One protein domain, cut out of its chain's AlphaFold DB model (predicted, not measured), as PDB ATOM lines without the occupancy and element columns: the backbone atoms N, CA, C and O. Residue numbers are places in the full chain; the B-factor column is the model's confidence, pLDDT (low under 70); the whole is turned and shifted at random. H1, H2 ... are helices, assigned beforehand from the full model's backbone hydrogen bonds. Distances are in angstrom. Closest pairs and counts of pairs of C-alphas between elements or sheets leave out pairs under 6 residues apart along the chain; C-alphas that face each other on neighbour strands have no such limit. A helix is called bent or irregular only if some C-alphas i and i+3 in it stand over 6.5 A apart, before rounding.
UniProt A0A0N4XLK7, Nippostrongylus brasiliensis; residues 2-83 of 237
ATOM      1  N   ALA A   2      41.241  24.249 -19.055       95.50
ATOM      2  CA  ALA A   2      42.701  24.242 -19.258       95.50
ATOM      3  C   ALA A   2      43.459  23.558 -18.102       95.50
ATOM      4  O   ALA A   2      44.262  22.667 -18.347       95.50
ATOM      5  N   GLU A   3      43.134  23.912 -16.856       95.31
ATOM      6  CA  GLU A   3      43.681  23.276 -15.648       95.31
ATOM      7  C   GLU A   3      43.434  21.763 -15.624       95.31
ATOM      8  O   GLU A   3      44.385  20.992 -15.604       95.31
ATOM      9  N   GLU A   4      42.179  21.334 -15.780       96.56
ATOM     10  CA  GLU A   4      41.807  19.909 -15.820       96.56
ATOM     11  C   GLU A   4      42.560  19.126 -16.910       96.56
ATOM     12  O   GLU A   4      42.890  17.953 -16.733       96.56
ATOM     13  N   THR A   5      42.848  19.768 -18.049       96.31
ATOM     14  CA  THR A   5      43.631  19.158 -19.134       96.31
ATOM     15  C   THR A   5      45.073  18.925 -18.690       96.31
ATOM     16  O   THR A   5      45.621  17.845 -18.913       96.31
ATOM     17  N   ILE A   6      45.681  19.910 -18.027       96.00
ATOM     18  CA  ILE A   6      47.034  19.788 -17.477       96.00
ATOM     19  C   ILE A   6      47.075  18.733 -16.365       96.00
ATOM     20  O   ILE A   6      47.978  17.898 -16.374       96.00
ATOM     21  N   ASP A   7      46.074  18.680 -15.485       95.94
ATOM     22  CA  ASP A   7      45.964  17.656 -14.437       95.94
ATOM     23  C   ASP A   7      45.889  16.241 -15.026       95.94
ATOM     24  O   ASP A   7      46.574  15.316 -14.569       95.94
ATOM     25  N   ALA A   8      45.102  16.065 -16.091       97.19
ATOM     26  CA  ALA A   8      45.023  14.803 -16.814       97.19
ATOM     27  C   ALA A   8      46.374  14.420 -17.448       97.19
ATOM     28  O   ALA A   8      46.793  13.263 -17.337       97.19
ATOM     29  N   CYS A   9      47.092  15.373 -18.055       96.56
ATOM     30  CA  CYS A   9      48.433  15.153 -18.608       96.56
ATOM     31  C   CYS A   9      49.460  14.779 -17.529       96.56
ATOM     32  O   CYS A   9      50.244  13.847 -17.729       96.56
ATOM     33  N   ILE A  10      49.433  15.453 -16.374       96.94
ATOM     34  CA  ILE A  10      50.293  15.152 -15.222       96.94
ATOM     35  C   ILE A  10      50.076  13.707 -14.773       96.94
ATOM     36  O   ILE A  10      51.041  12.957 -14.615       96.94
ATOM     37  N   LYS A  11      48.811  13.291 -14.643       96.69
ATOM     38  CA  LYS A  11      48.448  11.924 -14.259       96.69
ATOM     39  C   LYS A  11      48.888  10.889 -15.299       96.69
ATOM     40  O   LYS A  11      49.437   9.855 -14.924       96.69
ATOM     41  N   ALA A  12      48.661  11.153 -16.586       97.94
ATOM     42  CA  ALA A  12      48.974  10.222 -17.672       97.94
ATOM     43  C   ALA A  12      50.486  10.004 -17.851       97.94
ATOM     44  O   ALA A  12      50.926   8.878 -18.080       97.94
ATOM     45  N   HIS A  13      51.281  11.064 -17.705       97.00
ATOM     46  CA  HIS A  13      52.725  11.036 -17.948       97.00
ATOM     47  C   HIS A  13      53.574  11.033 -16.672       97.00
ATOM     48  O   HIS A  13      54.799  11.089 -16.763       97.00
ATOM     49  N   LYS A  14      52.946  10.930 -15.491       96.06
ATOM     50  CA  LYS A  14      53.612  10.944 -14.175       96.06
ATOM     51  C   LYS A  14      54.546  12.151 -14.010       96.06
ATOM     52  O   LYS A  14      55.658  12.027 -13.495       96.06
ATOM     53  N   LEU A  15      54.101  13.315 -14.482       96.12
ATOM     54  CA  LEU A  15      54.858  14.557 -14.348       96.12
ATOM     55  C   LEU A  15      54.870  14.990 -12.876       96.12
ATOM     56  O   LEU A  15      53.934  14.715 -12.132       96.12
ATOM     57  N   SER A  16      55.935  15.667 -12.450       94.56
ATOM     58  CA  SER A  16      56.078  16.181 -11.081       94.56
ATOM     59  C   SER A  16      56.145  17.711 -11.119       94.56
ATOM     60  O   SER A  16      57.241  18.257 -11.253       94.56
ATOM     61  N   PRO A  17      54.998  18.414 -11.091       93.62
ATOM     62  CA  PRO A  17      54.981  19.872 -11.135       93.62
ATOM     63  C   PRO A  17      55.528  20.466  -9.832       93.62
ATOM     64  O   PRO A  17      55.376  19.895  -8.753       93.62
ATOM     65  N   THR A  18      56.163  21.633  -9.929       94.00
ATOM     66  CA  THR A  18      56.737  22.340  -8.772       94.00
ATOM     67  C   THR A  18      55.663  22.971  -7.879       94.00
ATOM     68  O   THR A  18      55.857  23.101  -6.674       94.00
ATOM     69  N   ASN A  19      54.528  23.364  -8.457       92.56
ATOM     70  CA  ASN A  19      53.403  24.005  -7.786       92.56
ATOM     71  C   ASN A  19      52.067  23.579  -8.421       92.56
ATOM     72  O   ASN A  19      52.040  22.925  -9.462       92.56
ATOM     73  N   GLY A  20      50.957  23.948  -7.777       92.31
ATOM     74  CA  GLY A  20      49.619  23.810  -8.355       92.31
ATOM     75  C   GLY A  20      49.331  24.853  -9.440       92.31
ATOM     76  O   GLY A  20      50.136  25.752  -9.693       92.31
ATOM     77  N   CYS A  21      48.154  24.753 -10.059       94.38
ATOM     78  CA  CYS A  21      47.677  25.739 -11.022       94.38
ATOM     79  C   CYS A  21      47.564  27.131 -10.377       94.38
ATOM     80  O   CYS A  21      46.971  27.294  -9.314       94.38
ATOM     81  N   VAL A  22      48.114  28.150 -11.042       94.44
ATOM     82  CA  VAL A  22      48.050  29.561 -10.602       94.44
ATOM     83  C   VAL A  22      47.338  30.462 -11.615       94.44
ATOM     84  O   VAL A  22      47.355  31.684 -11.493       94.44
ATOM     85  N   THR A  23      46.700  29.870 -12.629       94.81
ATOM     86  CA  THR A  23      46.131  30.621 -13.760       94.81
ATOM     87  C   THR A  23      44.959  31.518 -13.367       94.81
ATOM     88  O   THR A  23      44.788  32.568 -13.971       94.81
ATOM     89  N   ALA A  24      44.199  31.169 -12.321       92.88
ATOM     90  CA  ALA A  24      43.050  31.957 -11.867       92.88
ATOM     91  C   ALA A  24      43.417  33.381 -11.401       92.88
ATOM     92  O   ALA A  24      42.596  34.286 -11.509       92.88
ATOM     93  N   GLY A  25      44.635  33.579 -10.885       90.25
ATOM     94  CA  GLY A  25      45.135  34.889 -10.455       90.25
ATOM     95  C   GLY A  25      46.015  35.590 -11.490       90.25
ATOM     96  O   GLY A  25      46.506  36.684 -11.223       90.25
ATOM     97  N   LEU A  26      46.260  34.963 -12.644       93.38
ATOM     98  CA  LEU A  26      47.156  35.492 -13.663       93.38
ATOM     99  C   LEU A  26      46.382  36.425 -14.599       93.38
ATOM    100  O   LEU A  26      45.465  35.998 -15.300       93.38
ATOM    101  N   MET A  27      46.761  37.701 -14.615       94.19
ATOM    102  CA  MET A  27      46.199  38.666 -15.553       94.19
ATOM    103  C   MET A  27      46.693  38.377 -16.969       94.19
ATOM    104  O   MET A  27      47.864  38.067 -17.194       94.19
ATOM    105  N   LEU A  28      45.778  38.483 -17.932       93.75
ATOM    106  CA  LEU A  28      46.130  38.415 -19.341       93.75
ATOM    107  C   LEU A  28      46.825  39.711 -19.774       93.75
ATOM    108  O   LEU A  28      46.683  40.765 -19.149       93.75
ATOM    109  N   GLU A  29      47.581  39.625 -20.862       92.62
ATOM    110  CA  GLU A  29      48.182  40.795 -21.494       92.62
ATOM    111  C   GLU A  29      47.102  41.824 -21.869       92.62
ATOM    112  O   GLU A  29      46.030  41.450 -22.343       92.62
ATOM    113  N   GLY A  30      47.361  43.109 -21.606       93.12
ATOM    114  CA  GLY A  30      46.352  44.167 -21.702       93.12
ATOM    115  C   GLY A  30      45.652  44.483 -20.376       93.12
ATOM    116  O   GLY A  30      45.088  45.563 -20.233       93.12
ATOM    117  N   GLY A  31      45.667  43.571 -19.399       94.06
ATOM    118  CA  GLY A  31      44.840  43.683 -18.194       94.06
ATOM    119  C   GLY A  31      45.503  44.259 -16.940       94.06
ATOM    120  O   GLY A  31      44.800  44.402 -15.944       94.06
ATOM    121  N   HIS A  32      46.808  44.553 -16.934       92.69
ATOM    122  CA  HIS A  32      47.528  44.862 -15.689       92.69
ATOM    123  C   HIS A  32      47.237  46.280 -15.195       92.69
ATOM    124  O   HIS A  32      46.821  46.460 -14.054       92.69
ATOM    125  N   ASP A  33      47.405  47.266 -16.077       92.44
ATOM    126  CA  ASP A  33      47.199  48.691 -15.779       92.44
ATOM    127  C   ASP A  33      45.926  49.236 -16.450       92.44
ATOM    128  O   ASP A  33      45.847  50.405 -16.836       92.44
ATOM    129  N   TYR A  34      44.927  48.372 -16.659       93.44
ATOM    130  CA  TYR A  34      43.668  48.777 -17.273       93.44
ATOM    131  C   TYR A  34      42.827  49.626 -16.315       93.44
ATOM    132  O   TYR A  34      42.509  49.210 -15.201       93.44
ATOM    133  N   ASP A  35      42.389  50.786 -16.800       92.81
ATOM    134  CA  ASP A  35      41.440  51.666 -16.125       92.81
ATOM    135  C   ASP A  35      40.415  52.196 -17.144       92.81
ATOM    136  O   ASP A  35      40.817  52.672 -18.209       92.81
ATOM    137  N   PRO A  36      39.098  52.183 -16.854       91.19
ATOM    138  CA  PRO A  36      38.087  52.707 -17.774       91.19
ATOM    139  C   PRO A  36      38.285  54.170 -18.196       91.19
ATOM    140  O   PRO A  36      37.739  54.579 -19.221       91.19
ATOM    141  N   LEU A  37      39.038  54.974 -17.436       95.44
ATOM    142  CA  LEU A  37      39.333  56.370 -17.768       95.44
ATOM    143  C   LEU A  37      40.679  56.552 -18.488       95.44
ATOM    144  O   LEU A  37      40.999  57.670 -18.892       95.44
ATOM    145  N   MET A  38      41.430  55.479 -18.763       95.50
ATOM    146  CA  MET A  38      42.740  55.565 -19.419       95.50
ATOM    147  C   MET A  38      42.692  56.180 -20.827       95.50
ATOM    148  O   MET A  38      43.681  56.743 -21.298       95.50
ATOM    149  N   TYR A  39      41.537  56.130 -21.503       96.62
ATOM    150  CA  TYR A  39      41.358  56.783 -22.802       96.62
ATOM    151  C   TYR A  39      41.560  58.304 -22.722       96.62
ATOM    152  O   TYR A  39      41.959  58.913 -23.711       96.62
ATOM    153  N   ILE A  40      41.344  58.924 -21.554       97.12
ATOM    154  CA  ILE A  40      41.599  60.354 -21.336       97.12
ATOM    155  C   ILE A  40      43.088  60.653 -21.534       97.12
ATOM    156  O   ILE A  40      43.427  61.610 -22.228       97.12
ATOM    157  N   HIS A  41      43.968  59.799 -21.007       96.56
ATOM    158  CA  HIS A  41      45.414  59.918 -21.197       96.56
ATOM    159  C   HIS A  41      45.816  59.686 -22.657       96.56
ATOM    160  O   HIS A  41      46.620  60.434 -23.202       96.56
ATOM    161  N   LEU A  42      45.192  58.726 -23.348       96.25
ATOM    162  CA  LEU A  42      45.407  58.531 -24.789       96.25
ATOM    163  C   LEU A  42      45.020  59.776 -25.612       96.25
ATOM    164  O   LEU A  42      45.716  60.134 -26.558       96.25
ATOM    165  N   VAL A  43      43.941  60.470 -25.250       96.56
ATOM    166  CA  VAL A  43      43.545  61.722 -25.915       96.56
ATOM    167  C   VAL A  43      44.522  62.854 -25.585       96.56
ATOM    168  O   VAL A  43      44.964  63.559 -26.490       96.56
ATOM    169  N   GLN A  44      44.861  63.039 -24.308       95.62
ATOM    170  CA  GLN A  44      45.663  64.173 -23.837       95.62
ATOM    171  C   GLN A  44      47.138  64.071 -24.233       95.62
ATOM    172  O   GLN A  44      47.702  65.050 -24.720       95.62
ATOM    173  N   ASP A  45      47.744  62.896 -24.068       94.88
ATOM    174  CA  ASP A  45      49.187  62.716 -24.240       94.88
ATOM    175  C   ASP A  45      49.565  62.477 -25.707       94.88
ATOM    176  O   ASP A  45      50.646  62.867 -26.149       94.88
ATOM    177  N   TYR A  46      48.669  61.849 -26.479       94.81
ATOM    178  CA  TYR A  46      48.932  61.449 -27.866       94.81
ATOM    179  C   TYR A  46      48.125  62.241 -28.903       94.81
ATOM    180  O   TYR A  46      48.469  62.227 -30.085       94.81
ATOM    181  N   GLY A  47      47.069  62.951 -28.497       94.94
ATOM    182  CA  GLY A  47      46.229  63.724 -29.413       94.94
ATOM    183  C   GLY A  47      45.366  62.859 -30.335       94.94
ATOM    184  O   GLY A  47      45.193  63.207 -31.506       94.94
ATOM    185  N   LEU A  48      44.878  61.722 -29.832       96.06
ATOM    186  CA  LEU A  48      43.945  60.835 -30.533       96.06
ATOM    187  C   LEU A  48      42.502  61.357 -30.457       96.06
ATOM    188  O   LEU A  48      42.112  62.019 -29.495       96.06
ATOM    189  N   GLU A  49      41.680  61.015 -31.453       95.88
ATOM    190  CA  GLU A  49      40.227  61.210 -31.366       95.88
ATOM    191  C   GLU A  49      39.623  60.349 -30.245       95.88
ATOM    192  O   GLU A  49      40.120  59.269 -29.928       95.88
ATOM    193  N   VAL A  50      38.551  60.843 -29.620       96.31
ATOM    194  CA  VAL A  50      37.988  60.249 -28.395       96.31
ATOM    195  C   VAL A  50      37.464  58.831 -28.628       96.31
ATOM    196  O   VAL A  50      37.725  57.947 -27.819       96.31
ATOM    197  N   ASP A  51      36.755  58.599 -29.730       97.06
ATOM    198  CA  ASP A  51      36.223  57.283 -30.096       97.06
ATOM    199  C   ASP A  51      37.343  56.272 -30.388       97.06
ATOM    200  O   ASP A  51      37.261  55.122 -29.964       97.06
ATOM    201  N   VAL A  52      38.427  56.711 -31.036       97.00
ATOM    202  CA  VAL A  52      39.630  55.892 -31.263       97.00
ATOM    203  C   VAL A  52      40.313  55.561 -29.942       97.00
ATOM    204  O   VAL A  52      40.644  54.407 -29.692       97.00
ATOM    205  N   ALA A  53      40.501  56.547 -29.068       97.25
ATOM    206  CA  ALA A  53      41.113  56.331 -27.763       97.25
ATOM    207  C   ALA A  53      40.302  55.341 -26.909       97.25
ATOM    208  O   ALA A  53      40.878  54.451 -26.285       97.25
ATOM    209  N   GLN A  54      38.971  55.460 -26.916       97.25
ATOM    210  CA  GLN A  54      38.075  54.515 -26.245       97.25
ATOM    211  C   GLN A  54      38.169  53.114 -26.852       97.25
ATOM    212  O   GLN A  54      38.274  52.136 -26.115       97.25
ATOM    213  N   HIS A  55      38.170  53.004 -28.184       96.50
ATOM    214  CA  HIS A  55      38.357  51.732 -28.887       96.50
ATOM    215  C   HIS A  55      39.671  51.052 -28.489       96.50
ATOM    216  O   HIS A  55      39.665  49.879 -28.111       96.50
ATOM    217  N   LEU A  56      40.785  51.790 -28.508       96.69
ATOM    218  CA  LEU A  56      42.094  51.244 -28.159       96.69
ATOM    219  C   LEU A  56      42.151  50.790 -26.698       96.69
ATOM    220  O   LEU A  56      42.625  49.688 -26.435       96.69
ATOM    221  N   ALA A  57      41.638  51.597 -25.765       96.56
ATOM    222  CA  ALA A  57      41.582  51.241 -24.347       96.56
ATOM    223  C   ALA A  57      40.741  49.975 -24.109       96.56
ATOM    224  O   ALA A  57      41.181  49.064 -23.416       96.56
ATOM    225  N   ASN A  58      39.569  49.872 -24.739       95.12
ATOM    226  CA  ASN A  58      38.687  48.714 -24.579       95.12
ATOM    227  C   ASN A  58      39.232  47.437 -25.240       95.12
ATOM    228  O   ASN A  58      38.902  46.336 -24.807       95.12
ATOM    229  N   THR A  59      40.030  47.575 -26.302       95.19
ATOM    230  CA  THR A  59      40.526  46.435 -27.092       95.19
ATOM    231  C   THR A  59      41.873  45.925 -26.595       95.19
ATOM    232  O   THR A  59      42.074  44.717 -26.501       95.19
ATOM    233  N   TYR A  60      42.797  46.835 -26.279       95.88
ATOM    234  CA  TYR A  60      44.187  46.511 -25.945       95.88
ATOM    235  C   TYR A  60      44.535  46.773 -24.476       95.88
ATOM    236  O   TYR A  60      45.623  46.403 -24.040       95.88
ATOM    237  N   GLY A  61      43.650  47.425 -23.717       96.25
ATOM    238  CA  GLY A  61      43.889  47.788 -22.323       96.25
ATOM    239  C   GLY A  61      45.204  48.543 -22.136       96.25
ATOM    240  O   GLY A  61      45.471  49.508 -22.853       96.25
ATOM    241  N   ASP A  62      46.060  48.085 -21.221       94.56
ATOM    242  CA  ASP A  62      47.385  48.672 -20.965       94.56
ATOM    243  C   ASP A  62      48.289  48.754 -22.219       94.56
ATOM    244  O   ASP A  62      49.123  49.660 -22.344       94.56
ATOM    245  N   ARG A  63      48.073  47.885 -23.219       96.19
ATOM    246  CA  ARG A  63      48.807  47.892 -24.493       96.19
ATOM    247  C   ARG A  63      48.359  48.997 -25.442       96.19
ATOM    248  O   ARG A  63      49.088  49.292 -26.391       96.19
ATOM    249  N   ALA A  64      47.250  49.686 -25.177       96.56
ATOM    250  CA  ALA A  64      46.776  50.795 -26.004       96.56
ATOM    251  C   ALA A  64      47.842  51.891 -26.192       96.56
ATOM    252  O   ALA A  64      48.002  52.426 -27.289       96.56
ATOM    253  N   PHE A  65      48.651  52.166 -25.163       95.56
ATOM    254  CA  PHE A  65      49.768  53.114 -25.248       95.56
ATOM    255  C   PHE A  65      50.901  52.636 -26.166       95.56
ATOM    256  O   PHE A  65      51.589  53.439 -26.799       95.56
ATOM    257  N   VAL A  66      51.123  51.323 -26.260       95.81
ATOM    258  CA  VAL A  66      52.080  50.746 -27.215       95.81
ATOM    259  C   VAL A  66      51.578  50.972 -28.638       95.81
ATOM    260  O   VAL A  66      52.351  51.422 -29.481       95.81
ATOM    261  N   VAL A  67      50.286  50.739 -28.885       96.38
ATOM    262  CA  VAL A  67      49.652  50.987 -30.188       96.38
ATOM    263  C   VAL A  67      49.707  52.472 -30.557       96.38
ATOM    264  O   VAL A  67      50.150  52.817 -31.654       96.38
ATOM    265  N   ALA A  68      49.359  53.361 -29.625       95.75
ATOM    266  CA  ALA A  68      49.404  54.808 -29.828       95.75
ATOM    267  C   ALA A  68      50.811  55.299 -30.207       95.75
ATOM    268  O   ALA A  68      50.963  56.067 -31.154       95.75
ATOM    269  N   ARG A  69      51.867  54.786 -29.557       95.25
ATOM    270  CA  ARG A  69      53.267  55.133 -29.883       95.25
ATOM    271  C   ARG A  69      53.712  54.720 -31.285       95.25
ATOM    272  O   ARG A  69      54.682  55.275 -31.792       95.25
ATOM    273  N   MET A  70      53.047  53.749 -31.907       94.25
ATOM    274  CA  MET A  70      53.353  53.327 -33.279       94.25
ATOM    275  C   MET A  70      52.606  54.136 -34.341       94.25
ATOM    276  O   MET A  70      52.893  53.990 -35.531       94.25
ATOM    277  N   CYS A  71      51.649  54.971 -33.935       94.50
ATOM    278  CA  CYS A  71      50.881  55.787 -34.858       94.50
ATOM    279  C   CYS A  71      51.769  56.839 -35.525       94.50
ATOM    280  O   CYS A  71      52.566  57.523 -34.881       94.50
ATOM    281  N   LYS A  72      51.586  57.007 -36.834       90.81
ATOM    282  CA  LYS A  72      52.213  58.103 -37.575       90.81
ATOM    283  C   LYS A  72      51.479  59.413 -37.281       90.81
ATOM    284  O   LYS A  72      50.275  59.420 -37.016       90.81
ATOM    285  N   MET A  73      52.210  60.524 -37.369       92.12
ATOM    286  CA  MET A  73      51.616  61.861 -37.341       92.12
ATOM    287  C   MET A  73      50.695  62.050 -38.549       92.12
ATOM    288  O   MET A  73      51.054  61.682 -39.669       92.12
ATOM    289  N   THR A  74      49.525  62.645 -38.328       89.62
ATOM    290  CA  THR A  74      48.536  62.894 -39.392       89.62
ATOM    291  C   THR A  74      48.858  64.153 -40.207       89.62
ATOM    292  O   THR A  74      48.336  64.336 -41.305       89.62
ATOM    293  N   GLY A  75      49.676  65.058 -39.651       90.50
ATOM    294  CA  GLY A  75      49.931  66.394 -40.201       90.50
ATOM    295  C   GLY A  75      48.784  67.393 -39.994       90.50
ATOM    296  O   GLY A  75      48.860  68.520 -40.482       90.50
ATOM    297  N   LYS A  76      47.720  67.010 -39.279       90.00
ATOM    298  CA  LYS A  76      46.591  67.885 -38.936       90.00
ATOM    299  C   LYS A  76      46.812  68.540 -37.572       90.00
ATOM    300  O   LYS A  76      47.580  68.054 -36.747       90.00
ATOM    301  N   ARG A  77      46.080  69.628 -37.303       90.31
ATOM    302  CA  ARG A  77      46.013  70.221 -35.952       90.31
ATOM    303  C   ARG A  77      45.362  69.261 -34.951       90.31
ATOM    304  O   ARG A  77      45.740  69.245 -33.787       90.31
ATOM    305  N   TRP A  78      44.365  68.511 -35.415       88.06
ATOM    306  CA  TRP A  78      43.660  67.483 -34.661       88.06
ATOM    307  C   TRP A  78      43.038  66.466 -35.634       88.06
ATOM    308  O   TRP A  78      42.524  66.900 -36.674       88.06
ATOM    309  N   PRO A  79      43.050  65.156 -35.331       92.38
ATOM    310  CA  PRO A  79      43.929  64.490 -34.358       92.38
ATOM    311  C   PRO A  79      45.409  64.632 -34.733       92.38
ATOM    312  O   PRO A  79      45.730  64.788 -35.910       92.38
ATOM    313  N   ILE A  80      46.308  64.589 -33.748       91.38
ATOM    314  CA  ILE A  80      47.760  64.758 -33.951       91.38
ATOM    315  C   ILE A  80      48.365  63.495 -34.581       91.38
ATOM    316  O   ILE A  80      49.155  63.577 -35.530       91.38
ATOM    317  N   ILE A  81      47.967  62.324 -34.082       92.81
ATOM    318  CA  ILE A  81      48.405  61.012 -34.574       92.81
ATOM    319  C   ILE A  81      47.199  60.108 -34.842       92.81
ATOM    320  O   ILE A  81      46.088  60.399 -34.406       92.81
ATOM    321  N   GLY A  82      47.436  58.998 -35.541       87.75
ATOM    322  CA  GLY A  82      46.431  57.956 -35.757       87.75
ATOM    323  C   GLY A  82      45.686  58.150 -37.071       87.75
ATOM    324  O   GLY A  82      44.639  58.794 -37.134       87.75
ATOM    325  N   ASN A  83      46.222  57.561 -38.140       93.38
ATOM    326  CA  ASN A  83      45.534  57.521 -39.423       93.38
ATOM    327  C   ASN A  83      44.526  56.371 -39.410       93.38
ATOM    328  O   ASN A  83      44.906  55.205 -39.286       93.38
TER     329      ASN A  83
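AT A GLANCE: This is residues 2 to 83 of the 237 residues of a protein of Nippostrongylus brasiliensis (UniProt A0A0N4XLK7). A lone helix, H1, is set at the end of a long link, residues 14 to 37, and at the link's other end H2 and the two arms of the bent helix H3 pack into a small helical head. Residues 8 to 14, of which 8 to 13 belong to H1, stick out free. The printed part has 82 residues, with three named helices in the order H1, H2, H3 and no named strand, and is of the all-helix class. It is extended, with a radius of gyration of the C-alphas of 19.9 A, and spans 64 by 22 by 18 A, a rod.

HOW THE PARTS SIT: H1, residues 2 to 13, touches no helix. H2, residues 38 to 46, comes next. H3, residues 50 to 70, was assigned as one helix by its hydrogen bonds but is bent, with C-alphas 59 and 62 at 9.5 A; its arms are H3a, residues 50 to 59, and H3b, residues 62 to 70. H2 touches H3a, opposite ways at a steep tilt of 55 degrees; their closest C-alphas, of Tyr 39 and Ala 53, are 5.0 A apart. H2 touches H3b, the same way at a shallow tilt of 20 degrees; their closest C-alphas, of Tyr 46 and Ala 68, are 6.9 A apart. H3a touches H3b at a steep tilt of 55 degrees, closest at the C-alphas of Leu 56 and Ala 64, 5.2 A. Every O i to N i+4 pair is within hydrogen-bond range in H1, H2 and H3a; in H3b 4 of 5 are.

IN THESE COORDINATES: H1 begins at C-alpha 2 (42.701, 24.242, -19.258) and is 16.6 A long. H2 is 12.0 A long, from C-alpha 38 (42.740, 55.565, -19.419). H3a is 14.1 A long. H3b, irregular with C-alphas 62 and 65 at 6.6 A, is 14.5 A long and ends at C-alpha 70 (53.353, 53.327, -33.279).

THE WHOLE: The C-alphas farthest apart, of Lys 14 and Arg 77, are 63.6 A apart. The link H1 to H2 is long and H2 to H3 is tight. The printed part has no cut, and no printed residue is under 70 in pLDDT.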